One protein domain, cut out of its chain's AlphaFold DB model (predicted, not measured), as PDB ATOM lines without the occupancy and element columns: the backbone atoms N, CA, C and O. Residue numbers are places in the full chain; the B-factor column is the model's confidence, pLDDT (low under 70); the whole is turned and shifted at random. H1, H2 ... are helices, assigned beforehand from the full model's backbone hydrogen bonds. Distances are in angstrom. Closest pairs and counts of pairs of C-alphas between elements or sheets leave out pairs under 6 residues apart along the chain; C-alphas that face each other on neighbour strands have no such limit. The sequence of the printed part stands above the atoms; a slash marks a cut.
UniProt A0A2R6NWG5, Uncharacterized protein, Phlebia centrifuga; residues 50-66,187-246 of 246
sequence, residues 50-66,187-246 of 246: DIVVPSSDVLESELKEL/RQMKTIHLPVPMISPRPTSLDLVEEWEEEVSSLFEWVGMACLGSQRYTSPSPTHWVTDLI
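What this domain is: This is residues 50 to 66 and 187 to 246 of the 246 residues of an uncharacterized protein of Phlebia centrifuga (UniProt A0A2R6NWG5). One long helix, H2, makes the longest axis; residues 187 to 205, without a named element, run out beside it, and at the turn H2 folds back towards a loose gathering of loops, with the short helix H1 off to one side. Residues 204 to 210 stick out at the far end. The printed part has 77 residues, 31 of them in two named helices, H1 then H2, with no named strand: all helix by class, though under half lie in named elements. It is loose, with a radius of gyration of the C-alphas of 15.1 A, and spans 43 by 35 by 21 A.

Where its parts are: Find C-alpha 206 at (59.398, 96.409, 26.124); from there H2, residues 206 to 227, runs 31.4 A to C-alpha 227 at (38.059, 112.180, 42.931). H1, residues 57 to 65, begins at (46.561, 120.906, 57.813).

How they stand to each other: H1 and H2 are apart. In H1 every O i to N i+4 pair is within hydrogen-bond range; in H2, 16 of 18 are.

The domain as a whole: Look for the cut after residue 66: residues 67 to 186 are not printed, and C-alphas 66 and 187 are 14.7 A apart. Residues 235 to 246 have pLDDT under 70.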
ATOM      1  N   ASP A  50      41.118 118.145  40.081       86.44
ATOM      2  CA  ASP A  50      41.145 117.376  41.314       86.44
ATOM      3  C   ASP A  50      42.587 117.077  41.713       86.44
ATOM      4  O   ASP A  50      43.370 116.517  40.941       86.44
ATOM      5  N   ILE A  51      42.921 117.443  42.945       87.75
ATOM      6  CA  ILE A  51      44.209 117.167  43.568       87.75
ATOM      7  C   ILE A  51      43.918 116.265  44.761       87.75
ATOM      8  O   ILE A  51      43.113 116.624  45.612       87.75
ATOM      9  N   VAL A  52      44.561 115.099  44.810       88.38
ATOM     10  CA  VAL A  52      44.445 114.161  45.932       88.38
ATOM     11  C   VAL A  52      45.784 114.122  46.644       88.38
ATOM     12  O   VAL A  52      46.795 113.750  46.042       88.38
ATOM     13  N   VAL A  53      45.796 114.507  47.919       89.25
ATOM     14  CA  VAL A  53      47.026 114.604  48.715       89.25
ATOM     15  C   VAL A  53      46.856 113.955  50.089       89.25
ATOM     16  O   VAL A  53      45.759 113.958  50.649       89.25
ATOM     17  N   PRO A  54      47.932 113.391  50.672       88.56
ATOM     18  CA  PRO A  54      47.912 112.974  52.071       88.56
ATOM     19  C   PRO A  54      47.476 114.126  52.983       88.56
ATOM     20  O   PRO A  54      47.851 115.275  52.741       88.56
ATOM     21  N   SER A  55      46.723 113.815  54.042       89.44
ATOM     22  CA  SER A  55      46.226 114.837  54.965       89.44
ATOM     23  C   SER A  55      47.361 115.683  55.537       89.44
ATOM     24  O   SER A  55      48.325 115.165  56.103       89.44
ATOM     25  N   SER A  56      47.219 116.998  55.395       93.00
ATOM     26  CA  SER A  56      48.161 118.013  55.853       93.00
ATOM     27  C   SER A  56      47.399 119.305  56.128       93.00
ATOM     28  O   SER A  56      46.946 119.957  55.191       93.00
ATOM     29  N   ASP A  57      47.288 119.693  57.401       93.00
ATOM     30  CA  ASP A  57      46.561 120.906  57.813       93.00
ATOM     31  C   ASP A  57      47.139 122.176  57.165       93.00
ATOM     32  O   ASP A  57      46.407 123.115  56.846       93.00
ATOM     33  N   VAL A  58      48.463 122.198  56.951       95.19
ATOM     34  CA  VAL A  58      49.170 123.308  56.293       95.19
ATOM     35  C   VAL A  58      48.721 123.423  54.842       95.19
ATOM     36  O   VAL A  58      48.257 124.481  54.431       95.19
ATOM     37  N   LEU A  59      48.780 122.318  54.094       90.81
ATOM     38  CA  LEU A  59      48.395 122.302  52.685       90.81
ATOM     39  C   LEU A  59      46.893 122.546  52.514       90.81
ATOM     40  O   LEU A  59      46.487 123.232  51.588       90.81
ATOM     41  N   GLU A  60      46.062 122.031  53.424       92.88
ATOM     42  CA  GLU A  60      44.626 122.310  53.441       92.88
ATOM     43  C   GLU A  60      44.346 123.810  53.549       92.88
ATOM     44  O   GLU A  60      43.495 124.342  52.837       92.88
ATOM     45  N   SER A  61      45.064 124.481  54.452       94.81
ATOM     46  CA  SER A  61      44.923 125.915  54.693       94.81
ATOM     47  C   SER A  61      45.397 126.717  53.483       94.81
ATOM     48  O   SER A  61      44.650 127.560  52.995       94.81
ATOM     49  N   GLU A  62      46.572 126.392  52.939       95.31
ATOM     50  CA  GLU A  62      47.118 127.040  51.739       95.31
ATOM     51  C   GLU A  62      46.209 126.847  50.518       95.31
ATOM     52  O   GLU A  62      45.906 127.807  49.812       95.31
ATOM     53  N   LEU A  63      45.708 125.626  50.288       92.94
ATOM     54  CA  LEU A  63      44.777 125.352  49.194       92.94
ATOM     55  C   LEU A  63      43.480 126.142  49.371       92.94
ATOM     56  O   LEU A  63      43.017 126.737  48.408       92.94
ATOM     57  N   LYS A  64      42.911 126.216  50.580       94.44
ATOM     58  CA  LYS A  64      41.691 127.004  50.853       94.44
ATOM     59  C   LYS A  64      41.854 128.499  50.590       94.44
ATOM     60  O   LYS A  64      40.858 129.169  50.317       94.44
ATOM     61  N   GLU A  65      43.072 129.019  50.696       96.44
ATOM     62  CA  GLU A  65      43.381 130.424  50.424       96.44
ATOM     63  C   GLU A  65      43.527 130.727  48.927       96.44
ATOM     64  O   GLU A  65      43.447 131.894  48.534       96.44
ATOM     65  N   LEU A  66      43.692 129.709  48.073       94.75
ATOM     66  CA  LEU A  66      43.777 129.918  46.632       94.75
ATOM     67  C   LEU A  66      42.461 130.479  46.085       94.75
ATOM     68  O   LEU A  66      41.364 129.992  46.361       94.75
ATOM     69  N   ARG A 187      37.988 118.607  50.366       91.25
ATOM     70  CA  ARG A 187      37.185 117.514  50.929       91.25
ATOM     71  C   ARG A 187      38.066 116.501  51.639       91.25
ATOM     72  O   ARG A 187      38.693 115.664  51.011       91.25
ATOM     73  N   GLN A 188      37.992 116.483  52.964       90.25
ATOM     74  CA  GLN A 188      38.674 115.445  53.721       90.25
ATOM     75  C   GLN A 188      37.943 114.103  53.595       90.25
ATOM     76  O   GLN A 188      36.740 113.999  53.860       90.25
ATOM     77  N   MET A 189      38.686 113.057  53.253       86.75
ATOM     78  CA  MET A 189      38.203 111.685  53.238       86.75
ATOM     79  C   MET A 189      38.959 110.857  54.277       86.75
ATOM     80  O   MET A 189      40.187 110.806  54.294       86.75
ATOM     81  N   LYS A 190      38.211 110.191  55.159       88.50
ATOM     82  CA  LYS A 190      38.774 109.396  56.257       88.50
ATOM     83  C   LYS A 190      38.789 107.919  55.903       88.50
ATOM     84  O   LYS A 190      37.890 107.437  55.217       88.50
ATOM     85  N   THR A 191      39.778 107.200  56.432       85.25
ATOM     86  CA  THR A 191      39.844 105.729  56.332       85.25
ATOM     87  C   THR A 191      39.903 105.229  54.879       85.25
ATOM     88  O   THR A 191      39.205 104.286  54.500       85.25
ATOM     89  N   ILE A 192      40.734 105.871  54.052       84.31
ATOM     90  CA  ILE A 192      40.967 105.445  52.667       84.31
ATOM     91  C   ILE A 192      42.202 104.552  52.576       84.31
ATOM     92  O   ILE A 192      43.242 104.824  53.177       84.31
ATOM     93  N   HIS A 193      42.094 103.498  51.767       83.25
ATOM     94  CA  HIS A 193      43.242 102.704  51.356       83.25
ATOM     95  C   HIS A 193      44.069 103.454  50.304       83.25
ATOM     96  O   HIS A 193      43.676 103.530  49.136       83.25
ATOM     97  N   LEU A 194      45.227 103.970  50.719       83.88
ATOM     98  CA  LEU A 194      46.226 104.533  49.817       83.88
ATOM     99  C   LEU A 194      47.028 103.409  49.153       83.88
ATOM    100  O   LEU A 194      47.664 102.632  49.871       83.88
ATOM    101  N   PRO A 195      47.056 103.304  47.810       85.06
ATOM    102  CA  PRO A 195      48.083 102.507  47.164       85.06
ATOM    103  C   PRO A 195      49.427 103.132  47.537       85.06
ATOM    104  O   PRO A 195      49.562 104.351  47.520       85.06
ATOM    105  N   VAL A 196      50.415 102.320  47.902       81.88
ATOM    106  CA  VAL A 196      51.794 102.800  48.048       81.88
ATOM    107  C   VAL A 196      52.371 102.818  46.637       81.88
ATOM    108  O   VAL A 196      52.660 101.739  46.113       81.88
ATOM    109  N   PRO A 197      52.492 103.984  45.972       72.00
ATOM    110  CA  PRO A 197      52.937 104.001  44.592       72.00
ATOM    111  C   PRO A 197      54.436 103.697  44.579       72.00
ATOM    112  O   PRO A 197      55.260 104.548  44.901       72.00
ATOM    113  N   MET A 198      54.801 102.473  44.207       79.50
ATOM    114  CA  MET A 198      56.188 102.093  43.928       79.50
ATOM    115  C   MET A 198      56.496 102.246  42.435       79.50
ATOM    116  O   MET A 198      57.166 101.407  41.846       79.50
ATOM    117  N   ILE A 199      55.991 103.314  41.809       80.44
ATOM    118  CA  ILE A 199      56.130 103.485  40.364       80.44
ATOM    119  C   ILE A 199      57.574 103.871  40.052       80.44
ATOM    120  O   ILE A 199      58.025 104.984  40.334       80.44
ATOM    121  N   SER A 200      58.299 102.933  39.454       86.75
ATOM    122  CA  SER A 200      59.646 103.168  38.943       86.75
ATOM    123  C   SER A 200      59.623 104.120  37.728       86.75
ATOM    124  O   SER A 200      58.574 104.320  37.104       86.75
ATOM    125  N   PRO A 201      60.748 104.766  37.362       87.19
ATOM    126  CA  PRO A 201      60.841 105.487  36.092       87.19
ATOM    127  C   PRO A 201      60.470 104.575  34.916       87.19
ATOM    128  O   PRO A 201      60.774 103.384  34.965       87.19
ATOM    129  N   ARG A 202      59.854 105.124  33.854       87.44
ATOM    130  CA  ARG A 202      59.426 104.319  32.695       87.44
ATOM    131  C   ARG A 202      60.597 103.465  32.188       87.44
ATOM    132  O   ARG A 202      61.612 104.045  31.786       87.44
ATOM    133  N   PRO A 203      60.477 102.131  32.182       91.38
ATOM    134  CA  PRO A 203      61.548 101.276  31.704       91.38
ATOM    135  C   PRO A 203      61.721 101.423  30.189       91.38
ATOM    136  O   PRO A 203      60.811 101.827  29.467       91.38
ATOM    137  N   THR A 204      62.914 101.096  29.696       93.75
ATOM    138  CA  THR A 204      63.218 101.077  28.255       93.75
ATOM    139  C   THR A 204      62.987  99.707  27.616       93.75
ATOM    140  O   THR A 204      62.852  99.624  26.397       93.75
ATOM    141  N   SER A 205      62.955  98.637  28.417       95.06
ATOM    142  CA  SER A 205      62.676  97.274  27.953       95.06
ATOM    143  C   SER A 205      61.184  97.093  27.697       95.06
ATOM    144  O   SER A 205      60.399  97.344  28.607       95.06
ATOM    145  N   LEU A 206      60.804  96.618  26.505       94.25
ATOM    146  CA  LEU A 206      59.398  96.409  26.124       94.25
ATOM    147  C   LEU A 206      58.649  95.514  27.122       94.25
ATOM    148  O   LEU A 206      57.559  95.884  27.542       94.25
ATOM    149  N   ASP A 207      59.273  94.426  27.583       92.69
ATOM    150  CA  ASP A 207      58.654  93.482  28.528       92.69
ATOM    151  C   ASP A 207      58.287  94.133  29.875       92.69
ATOM    152  O   ASP A 207      57.335  93.725  30.526       92.69
ATOM    153  N   LEU A 208      59.033  95.161  30.292       92.94
ATOM    154  CA  LEU A 208      58.779  95.893  31.539       92.94
ATOM    155  C   LEU A 208      57.862  97.104  31.325       92.94
ATOM    156  O   LEU A 208      57.324  97.648  32.288       92.94
ATOM    157  N   VAL A 209      57.717  97.574  30.081       93.31
ATOM    158  CA  VAL A 209      56.841  98.708  29.760       93.31
ATOM    159  C   VAL A 209      55.387  98.328  29.993       93.31
ATOM    160  O   VAL A 209      54.665  99.139  30.557       93.31
ATOM    161  N   GLU A 210      54.977  97.114  29.621       92.94
ATOM    162  CA  GLU A 210      53.600  96.650  29.822       92.94
ATOM    163  C   GLU A 210      53.229  96.587  31.313       92.94
ATOM    164  O   GLU A 210      52.219  97.163  31.713       92.94
ATOM    165  N   GLU A 211      54.081  95.987  32.153       91.94
ATOM    166  CA  GLU A 211      53.882  95.917  33.612       91.94
ATOM    167  C   GLU A 211      53.812  97.318  34.240       91.94
ATOM    168  O   GLU A 211      52.902  97.636  35.005       91.94
ATOM    169  N   TRP A 212      54.729  98.206  33.848       91.88
ATOM    170  CA  TRP A 212      54.714  99.592  34.304       91.88
ATOM    171  C   TRP A 212      53.460 100.352  33.845       91.88
ATOM    172  O   TRP A 212      52.932 101.179  34.586       91.88
ATOM    173  N   GLU A 213      52.973 100.118  32.624       91.44
ATOM    174  CA  GLU A 213      51.734 100.724  32.123       91.44
ATOM    175  C   GLU A 213      50.512 100.225  32.905       91.44
ATOM    176  O   GLU A 213      49.629 101.029  33.216       91.44
ATOM    177  N   GLU A 214      50.491  98.949  33.301       91.19
ATOM    178  CA  GLU A 214      49.446  98.370  34.148       91.19
ATOM    179  C   GLU A 214      49.435  98.985  35.557       91.19
ATOM    180  O   GLU A 214      48.385  99.458  36.009       91.19
ATOM    181  N   GLU A 215      50.591  99.082  36.227       90.75
ATOM    182  CA  GLU A 215      50.713  99.724  37.551       90.75
ATOM    183  C   GLU A 215      50.204 101.171  37.535       90.75
ATOM    184  O   GLU A 215      49.518 101.649  38.442       90.75
ATOM    185  N   VAL A 216      50.535 101.882  36.466       89.88
ATOM    186  CA  VAL A 216      50.166 103.278  36.271       89.88
ATOM    187  C   VAL A 216      48.683 103.415  36.005       89.88
ATOM    188  O   VAL A 216      48.045 104.301  36.573       89.88
ATOM    189  N   SER A 217      48.145 102.563  35.135       90.12
ATOM    190  CA  SER A 217      46.718 102.512  34.836       90.12
ATOM    191  C   SER A 217      45.917 102.270  36.116       90.12
ATOM    192  O   SER A 217      44.972 103.006  36.395       90.12
ATOM    193  N   SER A 218      46.378 101.334  36.953       90.06
ATOM    194  CA  SER A 218      45.810 101.055  38.276       90.06
ATOM    195  C   SER A 218      45.840 102.281  39.199       90.06
ATOM    196  O   SER A 218      44.823 102.625  39.806       90.06
ATOM    197  N   LEU A 219      46.955 103.028  39.251       89.69
ATOM    198  CA  LEU A 219      47.007 104.287  40.005       89.69
ATOM    199  C   LEU A 219      46.015 105.328  39.459       89.69
ATOM    200  O   LEU A 219      45.335 105.986  40.243       89.69
ATOM    201  N   PHE A 220      45.911 105.493  38.137       88.94
ATOM    202  CA  PHE A 220      44.969 106.445  37.537       88.94
ATOM    203  C   PHE A 220      43.513 106.076  37.802       88.94
ATOM    204  O   PHE A 220      42.698 106.967  38.047       88.94
ATOM    205  N   GLU A 221      43.183 104.787  37.754       89.19
ATOM    206  CA  GLU A 221      41.864 104.299  38.136       89.19
ATOM    207  C   GLU A 221      41.584 104.628  39.603       89.19
ATOM    208  O   GLU A 221      40.530 105.185  39.920       89.19
ATOM    209  N   TRP A 222      42.544 104.358  40.492       89.88
ATOM    210  CA  TRP A 222      42.412 104.683  41.905       89.88
ATOM    211  C   TRP A 222      42.186 106.185  42.127       89.88
ATOM    212  O   TRP A 222      41.208 106.549  42.783       89.88
ATOM    213  N   VAL A 223      43.011 107.055  41.525       89.56
ATOM    214  CA  VAL A 223      42.875 108.520  41.629       89.56
ATOM    215  C   VAL A 223      41.521 108.970  41.088       89.56
ATOM    216  O   VAL A 223      40.793 109.671  41.782       89.56
ATOM    217  N   GLY A 224      41.133 108.524  39.890       88.62
ATOM    218  CA  GLY A 224      39.852 108.906  39.293       88.62
ATOM    219  C   GLY A 224      38.663 108.515  40.170       88.62
ATOM    220  O   GLY A 224      37.735 109.297  40.363       88.62
ATOM    221  N   MET A 225      38.705 107.327  40.767       88.44
ATOM    222  CA  MET A 225      37.653 106.864  41.665       88.44
ATOM    223  C   MET A 225      37.672 107.581  43.028       88.44
ATOM    224  O   MET A 225      36.603 107.761  43.618       88.44
ATOM    225  N   ALA A 226      38.843 108.010  43.517       87.38
ATOM    226  CA  ALA A 226      38.966 108.860  44.701       87.38
ATOM    227  C   ALA A 226      38.334 110.242  44.456       87.38
ATOM    228  O   ALA A 226      37.475 110.657  45.234       87.38
ATOM    229  N   CYS A 227      38.644 110.891  43.327       87.12
ATOM    230  CA  CYS A 227      38.059 112.180  42.931       87.12
ATOM    231  C   CYS A 227      36.528 112.119  42.779       87.12
ATOM    232  O   CYS A 227      35.812 113.057  43.127       87.12
ATOM    233  N   LEU A 228      35.998 110.979  42.320       87.38
ATOM    234  CA  LEU A 228      34.553 110.730  42.230       87.38
ATOM    235  C   LEU A 228      33.881 110.442  43.586       87.38
ATOM    236  O   LEU A 228      32.665 110.250  43.634       87.38
ATOM    237  N   GLY A 229      34.636 110.383  44.687       86.75
ATOM    238  CA  GLY A 229      34.101 110.082  46.016       86.75
ATOM    239  C   GLY A 229      33.602 108.640  46.163       86.75
ATOM    240  O   GLY A 229      32.640 108.383  46.890       86.75
ATOM    241  N   SER A 230      34.206 107.687  45.447       88.38
ATOM    242  CA  SER A 230      33.776 106.287  45.462       88.38
ATOM    243  C   SER A 230      33.917 105.637  46.842       88.38
ATOM    244  O   SER A 230      35.006 105.556  47.406       88.38
ATOM    245  N   GLN A 231      32.828 105.040  47.335       81.00
ATOM    246  CA  GLN A 231      32.811 104.262  48.582       81.00
ATOM    247  C   GLN A 231      33.545 102.916  48.477       81.00
ATOM    248  O   GLN A 231      33.740 102.234  49.477       81.00
ATOM    249  N   ARG A 232      33.979 102.497  47.280       79.81
ATOM    250  CA  ARG A 232      34.658 101.198  47.110       79.81
ATOM    251  C   ARG A 232      35.983 101.101  47.878       79.81
ATOM    252  O   ARG A 232      36.450  99.991  48.106       79.81
ATOM    253  N   TYR A 233      36.552 102.230  48.303       73.00
ATOM    254  CA  TYR A 233      37.797 102.279  49.073       73.00
ATOM    255  C   TYR A 233      37.609 102.536  50.568       73.00
ATOM    256  O   TYR A 233      38.601 102.557  51.299       73.00
ATOM    257  N   THR A 234      36.371 102.697  51.046       71.31
ATOM    258  CA  THR A 234      36.107 102.716  52.487       71.31
ATOM    259  C   THR A 234      36.128 101.276  52.989       71.31
ATOM    260  O   THR A 234      35.193 100.512  52.743       71.31
ATOM    261  N   SER A 235      37.221 100.873  53.642       62.50
ATOM    262  CA  SER A 235      37.334  99.531  54.219       62.50
ATOM    263  C   SER A 235      36.428  99.405  55.452       62.50
ATOM    264  O   SER A 235      36.506 100.247  56.347       62.50
ATOM    265  N   PRO A 236      35.600  98.351  55.562       62.03
ATOM    266  CA  PRO A 236      34.797  98.107  56.756       62.03
ATOM    267  C   PRO A 236      35.607  97.533  57.936       62.03
ATOM    268  O   PRO A 236      35.047  97.389  59.023       62.03
ATOM    269  N   SER A 237      36.892  97.182  57.763       57.69
ATOM    270  CA  SER A 237      37.689  96.531  58.815       57.69
ATOM    271  C   SER A 237      38.800  97.440  59.375       57.69
ATOM    272  O   SER A 237      39.692  97.823  58.616       57.69
ATOM    273  N   PRO A 238      38.828  97.721  60.693       53.53
ATOM    274  CA  PRO A 238      39.755  98.673  61.316       53.53
ATOM    275  C   PRO A 238      41.156  98.113  61.628       53.53
ATOM    276  O   PRO A 238      41.867  98.680  62.453       53.53
ATOM    277  N   THR A 239      41.569  96.977  61.057       48.41
ATOM    278  CA  THR A 239      42.664  96.217  61.680       48.41
ATOM    279  C   THR A 239      44.086  96.649  61.368       48.41
ATOM    280  O   THR A 239      44.921  96.353  62.198       48.41
ATOM    281  N   HIS A 240      44.400  97.392  60.313       47.88
ATOM    282  CA  HIS A 240      45.678  98.110  60.192       47.88
ATOM    283  C   HIS A 240      45.494  99.218  59.146       47.88
ATOM    284  O   HIS A 240      44.697  99.038  58.229       47.88
ATOM    285  N   TRP A 241      46.243 100.318  59.289       48.97
ATOM    286  CA  TRP A 241      46.330 101.491  58.395       48.97
ATOM    287  C   TRP A 241      45.306 102.615  58.660       48.97
ATOM    288  O   TRP A 241      44.106 102.467  58.451       48.97
ATOM    289  N   VAL A 242      45.819 103.769  59.110       48.56
ATOM    290  CA  VAL A 242      45.085 105.035  59.257       48.56
ATOM    291  C   VAL A 242      45.912 106.117  58.581       48.56
ATOM    292  O   VAL A 242      46.957 106.513  59.090       48.56
ATOM    293  N   THR A 243      45.438 106.586  57.438       56.78
ATOM    294  CA  THR A 243      45.866 107.851  56.845       56.78
ATOM    295  C   THR A 243      44.626 108.522  56.283       56.78
ATOM    296  O   THR A 243      43.844 107.884  55.576       56.78
ATOM    297  N   ASP A 244      44.438 109.785  56.640       62.38
ATOM    298  CA  ASP A 244      43.387 110.629  56.084       62.38
ATOM    299  C   ASP A 244      43.884 111.253  54.764       62.38
ATOM    300  O   ASP A 244      45.090 111.449  54.570       62.38
ATOM    301  N   LEU A 245      42.956 111.535  53.851       62.66
ATOM    302  CA  LEU A 245      43.185 112.215  52.572       62.66
ATOM    303  C   LEU A 245      42.464 113.561  52.553       62.66
ATOM    304  O   LEU A 245      41.431 113.712  53.211       62.66
ATOM    305  N   ILE A 246      42.997 114.498  51.773       53.28
ATOM    306  CA  ILE A 246      42.408 115.809  51.470       53.28
ATOM    307  C   ILE A 246      42.233 115.946  49.958       53.28
ATOM    308  O   ILE A 246      43.104 115.415  49.223       53.28
TER     309      ILE A 246